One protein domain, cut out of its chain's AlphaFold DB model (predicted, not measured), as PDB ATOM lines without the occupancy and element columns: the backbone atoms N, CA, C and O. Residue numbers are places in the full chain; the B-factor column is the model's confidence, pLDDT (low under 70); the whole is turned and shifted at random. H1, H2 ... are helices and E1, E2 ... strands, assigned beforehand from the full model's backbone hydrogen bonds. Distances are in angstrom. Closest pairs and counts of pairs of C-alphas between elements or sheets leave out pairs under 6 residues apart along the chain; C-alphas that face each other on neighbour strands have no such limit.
ATOM      1  N   VAL A 192     -34.766  13.846  42.634       88.25
ATOM      2  CA  VAL A 192     -35.263  14.904  43.525       88.25
ATOM      3  C   VAL A 192     -35.338  14.359  44.948       88.25
ATOM      4  O   VAL A 192     -36.052  13.394  45.223       88.25
ATOM      5  N   LEU A 193     -34.593  14.970  45.867       85.88
ATOM      6  CA  LEU A 193     -34.456  14.514  47.246       85.88
ATOM      7  C   LEU A 193     -34.954  15.575  48.245       85.88
ATOM      8  O   LEU A 193     -34.851  16.777  47.989       85.88
ATOM      9  N   PRO A 194     -35.475  15.159  49.416       77.50
ATOM     10  CA  PRO A 194     -35.830  16.094  50.477       77.50
ATOM     11  C   PRO A 194     -34.614  16.889  50.960       77.50
ATOM     12  O   PRO A 194     -33.542  16.318  51.168       77.50
ATOM     13  N   TRP A 195     -34.803  18.177  51.255       81.06
ATOM     14  CA  TRP A 195     -33.755  19.057  51.789       81.06
ATOM     15  C   TRP A 195     -33.039  18.509  53.031       81.06
ATOM     16  O   TRP A 195     -31.844  18.725  53.219       81.06
ATOM     17  N   ALA A 196     -33.751  17.768  53.884       77.75
ATOM     18  CA  ALA A 196     -33.180  17.146  55.080       77.75
ATOM     19  C   ALA A 196     -32.049  16.145  54.771       77.75
ATOM     20  O   ALA A 196     -31.251  15.855  55.655       77.75
ATOM     21  N   LYS A 197     -31.967  15.636  53.534       85.25
ATOM     22  CA  LYS A 197     -30.949  14.674  53.087       85.25
ATOM     23  C   LYS A 197     -29.761  15.317  52.363       85.25
ATOM     24  O   LYS A 197     -28.920  14.588  51.843       85.25
ATOM     25  N   LYS A 198     -29.709  16.648  52.267       89.06
ATOM     26  CA  LYS A 198     -28.622  17.346  51.569       89.06
ATOM     27  C   LYS A 198     -27.262  17.123  52.254       89.06
ATOM     28  O   LYS A 198     -27.236  16.883  53.465       89.06
ATOM     29  N   PRO A 199     -26.146  17.262  51.521       89.38
ATOM     30  CA  PRO A 199     -24.809  17.241  52.108       89.38
ATOM     31  C   PRO A 199     -24.652  18.322  53.195       89.38
ATOM     32  O   PRO A 199     -25.074  19.460  52.965       89.38
ATOM     33  N   PRO A 200     -24.052  18.011  54.359       85.81
ATOM     34  CA  PRO A 200     -23.817  18.989  55.424       85.81
ATOM     35  C   PRO A 200     -23.009  20.208  54.967       85.81
ATOM     36  O   PRO A 200     -23.255  21.318  55.426       85.81
ATOM     37  N   GLU A 201     -22.076  20.010  54.034       85.50
ATOM     38  CA  GLU A 201     -21.218  21.057  53.472       85.50
ATOM     39  C   GLU A 201     -21.988  22.083  52.632       85.50
ATOM     40  O   GLU A 201     -21.473  23.164  52.369       85.50
ATOM     41  N   ALA A 202     -23.218  21.757  52.232       80.94
ATOM     42  CA  ALA A 202     -24.085  22.617  51.440       80.94
ATOM     43  C   ALA A 202     -25.238  23.220  52.273       80.94
ATOM     44  O   ALA A 202     -26.232  23.671  51.705       80.94
ATOM     45  N   ASP A 203     -25.176  23.216  53.615       75.25
ATOM     46  CA  ASP A 203     -26.259  23.751  54.459       75.25
ATOM     47  C   ASP A 203     -26.307  25.286  54.494       75.25
ATOM     48  O   ASP A 203     -25.907  25.929  55.460       75.25
ATOM     49  N   HIS A 204     -26.870  25.864  53.429       69.88
ATOM     50  CA  HIS A 204     -27.142  27.295  53.279       69.88
ATOM     51  C   HIS A 204     -28.648  27.573  53.154       69.88
ATOM     52  O   HIS A 204     -29.109  28.215  52.207       69.88
ATOM     53  N   ARG A 205     -29.441  27.071  54.115       57.44
ATOM     54  CA  ARG A 205     -30.916  27.246  54.181       57.44
ATOM     55  C   ARG A 205     -31.383  28.686  54.030       57.44
ATOM     56  O   ARG A 205     -32.471  28.955  53.541       57.44
ATOM     57  N   ASP A 206     -30.581  29.612  54.515       58.34
ATOM     58  CA  ASP A 206     -30.865  31.035  54.533       58.34
ATOM     59  C   ASP A 206     -30.490  31.744  53.221       58.34
ATOM     60  O   ASP A 206     -30.668  32.961  53.137       58.34
ATOM     61  N   ALA A 207     -30.023  31.005  52.203       64.62
ATOM     62  CA  ALA A 207     -29.603  31.573  50.924       64.62
ATOM     63  C   ALA A 207     -30.059  30.816  49.659       64.62
ATOM     64  O   ALA A 207     -30.292  31.460  48.637       64.62
ATOM     65  N   ALA A 208     -30.210  29.487  49.711       75.38
ATOM     66  CA  ALA A 208     -30.522  28.654  48.544       75.38
ATOM     67  C   ALA A 208     -31.930  28.038  48.613       75.38
ATOM     68  O   ALA A 208     -32.389  27.627  49.677       75.38
ATOM     69  N   CYS A 209     -32.612  27.939  47.469       74.69
ATOM     70  CA  CYS A 209     -33.896  27.244  47.333       74.69
ATOM     71  C   CYS A 209     -33.758  25.797  46.867       74.69
ATOM     72  O   CYS A 209     -34.615  24.960  47.164       74.69
ATOM     73  N   ALA A 210     -32.664  25.493  46.177       86.62
ATOM     74  CA  ALA A 210     -32.272  24.138  45.858       86.62
ATOM     75  C   ALA A 210     -30.748  24.005  45.844       86.62
ATOM     76  O   ALA A 210     -30.015  24.974  45.640       86.62
ATOM     77  N   ILE A 211     -30.278  22.783  46.054       92.12
ATOM     78  CA  ILE A 211     -28.880  22.403  45.878       92.12
ATOM     79  C   ILE A 211     -28.848  21.320  44.822       92.12
ATOM     80  O   ILE A 211     -29.482  20.273  44.982       92.12
ATOM     81  N   LEU A 212     -28.099  21.574  43.760       94.31
ATOM     82  CA  LEU A 212     -27.819  20.593  42.731       94.31
ATOM     83  C   LEU A 212     -26.466  19.957  43.034       94.31
ATOM     84  O   LEU A 212     -25.482  20.663  43.233       94.31
ATOM     85  N   VAL A 213     -26.423  18.629  43.067       95.44
ATOM     86  CA  VAL A 213     -25.197  17.842  43.206       95.44
ATOM     87  C   VAL A 213     -25.009  17.000  41.953       95.44
ATOM     88  O   VAL A 213     -25.866  16.176  41.624       95.44
ATOM     89  N   CYS A 214     -23.873  17.179  41.290       95.31
ATOM     90  CA  CYS A 214     -23.489  16.489  40.068       95.31
ATOM     91  C   CYS A 214     -22.255  15.607  40.293       95.31
ATOM     92  O   CYS A 214     -21.385  15.876  41.123       95.31
ATOM     93  N   SER A 215     -22.178  14.520  39.531       93.25
ATOM     94  CA  SER A 215     -21.062  13.579  39.538       93.25
ATOM     95  C   SER A 215     -20.904  13.001  38.141       93.25
ATOM     96  O   SER A 215     -21.899  12.651  37.519       93.25
ATOM     97  N   GLN A 216     -19.672  12.795  37.678       85.88
ATOM     98  CA  GLN A 216     -19.423  12.197  36.358       85.88
ATOM     99  C   GLN A 216     -19.964  10.763  36.211       85.88
ATOM    100  O   GLN A 216     -20.120  10.268  35.102       85.88
ATOM    101  N   ARG A 217     -20.214  10.056  37.324       82.81
ATOM    102  CA  ARG A 217     -20.606   8.631  37.322       82.81
ATOM    103  C   ARG A 217     -22.012   8.370  37.854       82.81
ATOM    104  O   ARG A 217     -22.425   7.216  37.933       82.81
ATOM    105  N   ARG A 218     -22.724   9.400  38.310       86.88
ATOM    106  CA  ARG A 218     -24.019   9.244  38.983       86.88
ATOM    107  C   ARG A 218     -25.002  10.270  38.461       86.88
ATOM    108  O   ARG A 218     -24.620  11.379  38.119       86.88
ATOM    109  N   ARG A 219     -26.281   9.900  38.483       92.00
ATOM    110  CA  ARG A 219     -27.362  10.830  38.162       92.00
ATOM    111  C   ARG A 219     -27.309  12.059  39.078       92.00
ATOM    112  O   ARG A 219     -27.023  11.892  40.273       92.00
ATOM    113  N   PRO A 220     -27.620  13.253  38.547       95.56
ATOM    114  CA  PRO A 220     -27.651  14.467  39.341       95.56
ATOM    115  C   PRO A 220     -28.720  14.360  40.429       95.56
ATOM    116  O   PRO A 220     -29.769  13.728  40.253       95.56
ATOM    117  N   LYS A 221     -28.437  14.955  41.584       96.19
ATOM    118  CA  LYS A 221     -29.334  14.984  42.739       96.19
ATOM    119  C   LYS A 221     -29.733  16.423  43.009       96.19
ATOM    120  O   LYS A 221     -28.866  17.264  43.226       96.19
ATOM    121  N   LEU A 222     -31.030  16.687  43.048       93.62
ATOM    122  CA  LEU A 222     -31.582  17.997  43.359       93.62
ATOM    123  C   LEU A 222     -32.252  17.947  44.731       93.62
ATOM    124  O   LEU A 222     -33.284  17.299  44.912       93.62
ATOM    125  N   TYR A 223     -31.663  18.626  45.707       91.50
ATOM    126  CA  TYR A 223     -32.233  18.776  47.042       91.50
ATOM    127  C   TYR A 223     -33.031  20.069  47.080       91.50
ATOM    128  O   TYR A 223     -32.453  21.144  46.961       91.50
ATOM    129  N   VAL A 224     -34.346  19.976  47.249       83.88
ATOM    130  CA  VAL A 224     -35.234  21.145  47.152       83.88
ATOM    131  C   VAL A 224     -35.723  21.554  48.529       83.88
ATOM    132  O   VAL A 224     -36.341  20.750  49.239       83.88
ATOM    133  N   ASP A 225     -35.489  22.813  48.901       74.56
ATOM    134  CA  ASP A 225     -36.112  23.393  50.080       74.56
ATOM    135  C   ASP A 225     -37.527  23.853  49.729       74.56
ATOM    136  O   ASP A 225     -37.758  24.984  49.296       74.56
ATOM    137  N   ARG A 226     -38.510  22.979  49.971       62.72
ATOM    138  CA  ARG A 226     -39.940  23.302  49.818       62.72
ATOM    139  C   ARG A 226     -40.411  24.443  50.732       62.72
ATOM    140  O   ARG A 226     -41.538  24.901  50.590       62.72
ATOM    141  N   ARG A 227     -39.592  24.874  51.698       53.12
ATOM    142  CA  ARG A 227     -39.882  26.002  52.594       53.12
ATOM    143  C   ARG A 227     -39.361  27.327  52.027       53.12
ATOM    144  O   ARG A 227     -39.738  28.387  52.544       53.12
ATOM    145  N   SER A 228     -38.504  27.296  51.003       52.38
ATOM    146  CA  SER A 228     -38.019  28.494  50.309       52.38
ATOM    147  C   SER A 228     -39.171  29.201  49.574       52.38
ATOM    148  O   SER A 228     -40.123  28.557  49.151       52.38
ATOM    149  N   ARG A 229     -39.115  30.537  49.463       46.03
ATOM    150  CA  ARG A 229     -40.112  31.360  48.733       46.03
ATOM    151  C   ARG A 229     -39.686  31.611  47.282       46.03
ATOM    152  O   ARG A 229     -39.878  32.701  46.756       46.03
ATOM    153  N   CYS A 230     -38.955  30.672  46.701       51.00
ATOM    154  CA  CYS A 230     -38.572  30.794  45.307       51.00
ATOM    155  C   CYS A 230     -39.705  30.245  44.458       51.00
ATOM    156  O   CYS A 230     -40.214  29.165  44.757       51.00
ATOM    157  N   ASN A 231     -40.032  30.954  43.380       53.47
ATOM    158  CA  ASN A 231     -40.859  30.378  42.339       53.47
ATOM    159  C   ASN A 231     -40.112  29.154  41.773       53.47
ATOM    160  O   ASN A 231     -39.031  29.285  41.198       53.47
ATOM    161  N   HIS A 232     -40.658  27.956  41.997       67.62
ATOM    162  CA  HIS A 232     -40.074  26.696  41.523       67.62
ATOM    163  C   HIS A 232     -40.525  26.322  40.107       67.62
ATOM    164  O   HIS A 232     -40.127  25.269  39.620       67.62
ATOM    165  N   GLU A 233     -41.313  27.166  39.438       67.19
ATOM    166  CA  GLU A 233     -41.796  26.959  38.065       67.19
ATOM    167  C   GLU A 233     -40.654  26.726  37.066       67.19
ATOM    168  O   GLU A 233     -40.764  25.873  36.191       67.19
ATOM    169  N   HIS A 234     -39.523  27.414  37.243       70.62
ATOM    170  CA  HIS A 234     -38.341  27.254  36.390       70.62
ATOM    171  C   HIS A 234     -37.262  26.348  36.990       70.62
ATOM    172  O   HIS A 234     -36.267  26.070  36.330       70.62
ATOM    173  N   LEU A 235     -37.461  25.827  38.207       80.88
ATOM    174  CA  LEU A 235     -36.406  25.133  38.948       80.88
ATOM    175  C   LEU A 235     -35.891  23.883  38.222       80.88
ATOM    176  O   LEU A 235     -34.691  23.621  38.247       80.88
ATOM    177  N   ALA A 236     -36.773  23.115  37.576       84.94
ATOM    178  CA  ALA A 236     -36.354  21.959  36.782       84.94
ATOM    179  C   ALA A 236     -35.478  22.383  35.595       84.94
ATOM    180  O   ALA A 236     -34.414  21.806  35.391       84.94
ATOM    181  N   GLY A 237     -35.902  23.411  34.855       82.25
ATOM    182  CA  GLY A 237     -35.163  23.941  33.710       82.25
ATOM    183  C   GLY A 237     -33.805  24.512  34.112       82.25
ATOM    184  O   GLY A 237     -32.795  24.149  33.522       82.25
ATOM    185  N   ASP A 238     -33.764  25.323  35.170       84.62
ATOM    186  CA  ASP A 238     -32.522  25.900  35.692       84.62
ATOM    187  C   ASP A 238     -31.558  24.808  36.184       84.62
ATOM    188  O   ASP A 238     -30.357  24.857  35.919       84.62
ATOM    189  N   ALA A 239     -32.077  23.780  36.865       90.50
ATOM    190  CA  ALA A 239     -31.269  22.641  37.286       90.50
ATOM    191  C   ALA A 239     -30.727  21.851  36.085       90.50
ATOM    192  O   ALA A 239     -29.566  21.455  36.105       90.50
ATOM    193  N   MET A 240     -31.525  21.645  35.035       91.00
ATOM    194  CA  MET A 240     -31.077  20.969  33.813       91.00
ATOM    195  C   MET A 240     -30.044  21.791  33.034       91.00
ATOM    196  O   MET A 240     -29.077  21.219  32.535       91.00
ATOM    197  N   ASP A 241     -30.179  23.118  32.985       88.00
ATOM    198  CA  ASP A 241     -29.173  24.010  32.393       88.00
ATOM    199  C   ASP A 241     -27.822  23.880  33.123       88.00
ATOM    200  O   ASP A 241     -26.769  23.801  32.484       88.00
ATOM    201  N   LEU A 242     -27.849  23.782  34.456       90.81
ATOM    202  CA  LEU A 242     -26.661  23.559  35.284       90.81
ATOM    203  C   LEU A 242     -26.065  22.158  35.113       90.81
ATOM    204  O   LEU A 242     -24.844  22.022  35.070       90.81
ATOM    205  N   VAL A 243     -26.898  21.119  34.991       93.12
ATOM    206  CA  VAL A 243     -26.434  19.761  34.652       93.12
ATOM    207  C   VAL A 243     -25.738  19.777  33.292       93.12
ATOM    208  O   VAL A 243     -24.612  19.307  33.179       93.12
ATOM    209  N   ALA A 244     -26.343  20.406  32.285       90.56
ATOM    210  CA  ALA A 244     -25.756  20.496  30.954       90.56
ATOM    211  C   ALA A 244     -24.434  21.288  30.949       90.56
ATOM    212  O   ALA A 244     -23.514  20.936  30.213       90.56
ATOM    213  N   ALA A 245     -24.322  22.352  31.753       88.50
ATOM    214  CA  ALA A 245     -23.067  23.081  31.945       88.50
ATOM    215  C   ALA A 245     -21.993  22.198  32.604       88.50
ATOM    216  O   ALA A 245     -20.853  22.158  32.142       88.50
ATOM    217  N   PHE A 246     -22.365  21.432  33.633       92.81
ATOM    218  CA  PHE A 246     -21.474  20.464  34.271       92.81
ATOM    219  C   PHE A 246     -20.978  19.397  33.282       92.81
ATOM    220  O   PHE A 246     -19.778  19.132  33.226       92.81
ATOM    221  N   ASP A 247     -21.867  18.844  32.454       91.75
ATOM    222  CA  ASP A 247     -21.526  17.820  31.458       91.75
ATOM    223  C   ASP A 247     -20.579  18.346  30.368       91.75
ATOM    224  O   ASP A 247     -19.730  17.607  29.865       91.75
ATOM    225  N   ARG A 248     -20.665  19.642  30.035       91.62
ATOM    226  CA  ARG A 248     -19.715  20.333  29.143       91.62
ATOM    227  C   ARG A 248     -18.425  20.780  29.840       91.62
ATOM    228  O   ARG A 248     -17.581  21.405  29.203       91.62
ATOM    229  N   ASN A 249     -18.252  20.458  31.123       90.12
ATOM    230  CA  ASN A 249     -17.136  20.899  31.961       90.12
ATOM    231  C   ASN A 249     -17.025  22.438  32.087       90.12
ATOM    232  O   ASN A 249     -15.941  22.984  32.285       90.12
ATOM    233  N   GLU A 250     -18.154  23.150  32.012       88.69
ATOM    234  CA  GLU A 250     -18.270  24.604  32.213       88.69
ATOM    235  C   GLU A 250     -18.426  24.937  33.711       88.69
ATOM    236  O   GLU A 250     -19.369  25.601  34.143       88.69
ATOM    237  N   ILE A 251     -17.505  24.424  34.532       84.81
ATOM    238  CA  ILE A 251     -17.519  24.590  35.990       84.81
ATOM    239  C   ILE A 251     -16.875  25.936  36.347       84.81
ATOM    240  O   ILE A 251     -15.660  26.106  36.249       84.81
ATOM    241  N   ASP A 252     -17.692  26.902  36.764       83.56
ATOM    242  CA  ASP A 252     -17.252  28.234  37.190       83.56
ATOM    243  C   ASP A 252     -17.109  28.361  38.723       83.56
ATOM    244  O   ASP A 252     -17.165  27.386  39.477       83.56
ATOM    245  N   ARG A 253     -16.922  29.596  39.212       81.88
ATOM    246  CA  ARG A 253     -16.791  29.890  40.651       81.88
ATOM    247  C   ARG A 253     -18.052  29.563  41.460       81.88
ATOM    248  O   ARG A 253     -17.952  29.472  42.680       81.88
ATOM    249  N   GLY A 254     -19.211  29.421  40.815       83.12
ATOM    250  CA  GLY A 254     -20.493  29.053  41.417       83.12
ATOM    251  C   GLY A 254     -20.592  27.586  41.829       83.12
ATOM    252  O   GLY A 254     -21.558  27.206  42.493       83.12
ATOM    253  N   TRP A 255     -19.605  26.767  41.469       89.81
ATOM    254  CA  TRP A 255     -19.510  25.375  41.883       89.81
ATOM    255  C   TRP A 255     -18.534  25.202  43.042       89.81
ATOM    256  O   TRP A 255     -17.554  25.926  43.205       89.81
ATOM    257  N   SER A 256     -18.804  24.206  43.868       90.75
ATOM    258  CA  SER A 256     -17.941  23.782  44.963       90.75
ATOM    259  C   SER A 256     -17.859  22.264  44.986       90.75
ATOM    260  O   SER A 256     -18.698  21.574  44.409       90.75
ATOM    261  N   THR A 257     -16.831  21.729  45.635       91.75
ATOM    262  CA  THR A 257     -16.605  20.283  45.699       91.75
ATOM    263  C   THR A 257     -16.953  19.773  47.090       91.75
ATOM    264  O   THR A 257     -16.532  20.332  48.101       91.75
ATOM    265  N   LEU A 258     -17.739  18.704  47.142       91.94
ATOM    266  CA  LEU A 258     -18.014  17.955  48.360       91.94
ATOM    267  C   LEU A 258     -16.806  17.081  48.718       91.94
ATOM    268  O   LEU A 258     -15.986  16.732  47.868       91.94
ATOM    269  N   ARG A 259     -16.716  16.639  49.977       90.38
ATOM    270  CA  ARG A 259     -15.611  15.774  50.443       90.38
ATOM    271  C   ARG A 259     -15.495  14.450  49.683       90.38
ATOM    272  O   ARG A 259     -14.428  13.853  49.646       90.38
ATOM    273  N   ASN A 260     -16.592  13.989  49.090       89.75
ATOM    274  CA  ASN A 260     -16.650  12.768  48.292       89.75
ATOM    275  C   ASN A 260     -16.261  12.980  46.811       89.75
ATOM    276  O   ASN A 260     -16.395  12.046  46.021       89.75
ATOM    277  N   GLY A 261     -15.822  14.185  46.430       90.50
ATOM    278  CA  GLY A 261     -15.448  14.538  45.059       90.50
ATOM    279  C   GLY A 261     -16.624  14.851  44.125       90.50
ATOM    280  O   GLY A 261     -16.397  15.135  42.953       90.50
ATOM    281  N   GLU A 262     -17.874  14.802  44.604       94.25
ATOM    282  CA  GLU A 262     -19.032  15.292  43.846       94.25
ATOM    283  C   GLU A 262     -19.012  16.833  43.815       94.25
ATOM    284  O   GLU A 262     -18.550  17.484  44.755       94.25
ATOM    285  N   TYR A 263     -19.519  17.430  42.740       94.06
ATOM    286  CA  TYR A 263     -19.651  18.880  42.627       94.06
ATOM    287  C   TYR A 263     -21.043  19.296  43.065       94.06
ATOM    288  O   TYR A 263     -22.014  18.588  42.811       94.06
ATOM    289  N   PHE A 264     -21.160  20.455  43.694       93.75
ATOM    290  CA  PHE A 264     -22.450  21.037  44.005       93.75
ATOM    291  C   PHE A 264     -22.496  22.516  43.660       93.75
ATOM    292  O   PHE A 264     -21.482  23.212  43.674       93.75
ATOM    293  N   THR A 265     -23.701  22.986  43.377       91.94
ATOM    294  CA  THR A 265     -24.008  24.403  43.231       91.94
ATOM    295  C   THR A 265     -25.352  24.712  43.881       91.94
ATOM    296  O   THR A 265     -26.180  23.826  44.126       91.94
ATOM    297  N   MET A 266     -25.541  25.982  44.210       88.94
ATOM    298  CA  MET A 266     -26.745  26.491  44.846       88.94
ATOM    299  C   MET A 266     -27.598  27.223  43.824       88.94
ATOM    300  O   MET A 266     -27.114  28.090  43.100       88.94
ATOM    301  N   ILE A 267     -28.887  26.907  43.826       85.75
ATOM    302  CA  ILE A 267     -29.906  27.627  43.071       85.75
ATOM    303  C   ILE A 267     -30.637  28.522  44.071       85.75
ATOM    304  O   ILE A 267     -31.061  28.066  45.136       85.75
ATOM    305  N   GLY A 268     -30.752  29.808  43.763       74.88
ATOM    306  CA  GLY A 268     -31.356  30.815  44.631       74.88
ATOM    307  C   GLY A 268     -31.364  32.182  43.955       74.88
ATOM    308  O   GLY A 268     -30.868  32.333  42.841       74.88
ATOM    309  N   MET A 269     -31.927  33.187  44.626       63.31
ATOM    310  CA  MET A 269     -31.908  34.557  44.101       63.31
ATOM    311  C   MET A 269     -30.467  35.101  44.113       63.31
ATOM    312  O   MET A 269     -29.835  35.069  45.180       63.31
ATOM    313  N   PRO A 270     -29.947  35.627  42.988       61.31
ATOM    314  CA  PRO A 270     -28.580  36.148  42.891       61.31
ATOM    315  C   PRO A 270     -28.223  37.151  43.993       61.31
ATOM    316  O   PRO A 270     -27.135  37.100  44.569       61.31
ATOM    317  N   GLU A 271     -29.157  38.033  44.350       54.69
ATOM    318  CA  GLU A 271     -28.979  39.065  45.373       54.69
ATOM    319  C   GLU A 271     -28.782  38.459  46.767       54.69
ATOM    320  O   GLU A 271     -27.977  38.957  47.557       54.69
ATOM    321  N   VAL A 272     -29.491  37.366  47.067       58.69
ATOM    322  CA  VAL A 272     -29.423  36.672  48.360       58.69
ATOM    323  C   VAL A 272     -28.117  35.888  48.478       58.69
ATOM    324  O   VAL A 272     -27.448  35.967  49.511       58.69
ATOM    325  N   LEU A 273     -27.721  35.184  47.413       64.94
ATOM    326  CA  LEU A 273     -26.461  34.440  47.367       64.94
ATOM    327  C   LEU A 273     -25.270  35.404  47.487       64.94
ATOM    328  O   LEU A 273     -24.404  35.219  48.346       64.94
ATOM    329  N   LYS A 274     -25.293  36.518  46.744       67.00
ATOM    330  CA  LYS A 274     -24.272  37.572  46.820       67.00
ATOM    331  C   LYS A 274     -24.176  38.205  48.211       67.00
ATOM    332  O   LYS A 274     -23.071  38.367  48.723       67.00
ATOM    333  N   ALA A 275     -25.304  38.531  48.848       60.84
ATOM    334  CA  ALA A 275     -25.318  39.115  50.195       60.84
ATOM    335  C   ALA A 275     -24.724  38.184  51.269       60.84
ATOM    336  O   ALA A 275     -24.297  38.646  52.326       60.84
ATOM    337  N   LYS A 276     -24.690  36.876  51.001       65.44
ATOM    338  CA  LYS A 276     -24.108  35.853  51.876       65.44
ATOM    339  C   LYS A 276     -22.658  35.512  51.528       65.44
ATOM    340  O   LYS A 276     -22.091  34.620  52.149       65.44
ATOM    341  N   GLY A 277     -22.064  36.212  50.557       70.38
ATOM    342  CA  GLY A 277     -20.730  35.895  50.043       70.38
ATOM    343  C   GLY A 277     -20.673  34.528  49.361       70.38
ATOM    344  O   GLY A 277     -19.597  33.946  49.254       70.38
TER     345      GLY A 277
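Overview. This is residues 192 to 277 of the 294 residues of an uncharacterized protein of Rhodococcus sp. JVH1 (UniProt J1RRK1). A strongly twisted sheet of five strands is covered on one face by a single helix, H1, which runs along the strands, while the long link of residues 195 to 209 passes over the opposite face. A second, short helix, H2, sits off the sheet beyond the end of E5, and the long sheet strands E2 and E3 form a hairpin. The printed part has 86 residues, with five named strands and two named helices in the order E1 E2 E3 H1 E4 E5 H2. The sheet's order is E1 E3 E2 E5 E4, mixed, and the class is mixed, helices and strands. The whole is compact, with a radius of gyration of the C-alphas of 12.0 A and spans of 32 by 25 by 24 A.

Along the chain. In the sheet, E3 is residues 218 to 224, 18.3 A long, and E2 is residues 210 to 215, 16.6 A long. E5 is residues 263 to 267, 13.5 A, and E4 is residues 255 to 257, 7.0 A. E1, residues 192 to 194, measures 7.1 A and begins with C-alpha 192 at (-35.263, 14.904, 43.525). H1 is residues 235 to 247, 18.2 A, with C-alpha 235 at (-36.406, 25.133, 38.948). H2 is residues 270 to 275, 8.5 A, and ends with C-alpha 275 at (-25.318, 39.115, 50.195).

Arrangement. E3 and E2 are antiparallel at 171 degrees, with N 213 and O 221 2.8 A apart, within hydrogen-bond range. On the other side of E2, E5 is antiparallel to it at 158 degrees, with N 214 and O 263 at 2.8 A. E4 and E5 form a hairpin, antiparallel at 140 degrees, with N 264 and O 256 at 2.8 A. E1 is parallel to E3 at 47 degrees, with N 193 and O 222 at 2.8 A. E1 and E4 are the edge strands. H1 is on the sheet at a height of 9.1 A; it is over E2, and only just over E3 and E5, with 3 C-alphas falling on each. On the local plane its line and that of E2 stand at 26 degrees, along the strands. The closest C-alphas of H1 and E2 are those of Ala 239 and Leu 212, 6.8 A apart. H2 is not on the sheet, and H1 and H2 are apart. In H1 and H2 every O i to N i+4 pair is within hydrogen-bond range.

Size, cuts and confidence. The two C-alphas farthest apart, those of Arg 217 and Ala 275, are 33.4 A apart. The printed part has no cut. The link from E1 to E2, 15 residues, is long. The mean pLDDT of the printed part is 80.8; residues 204 to 207, 226 to 233 and 269 to 276 are under 70.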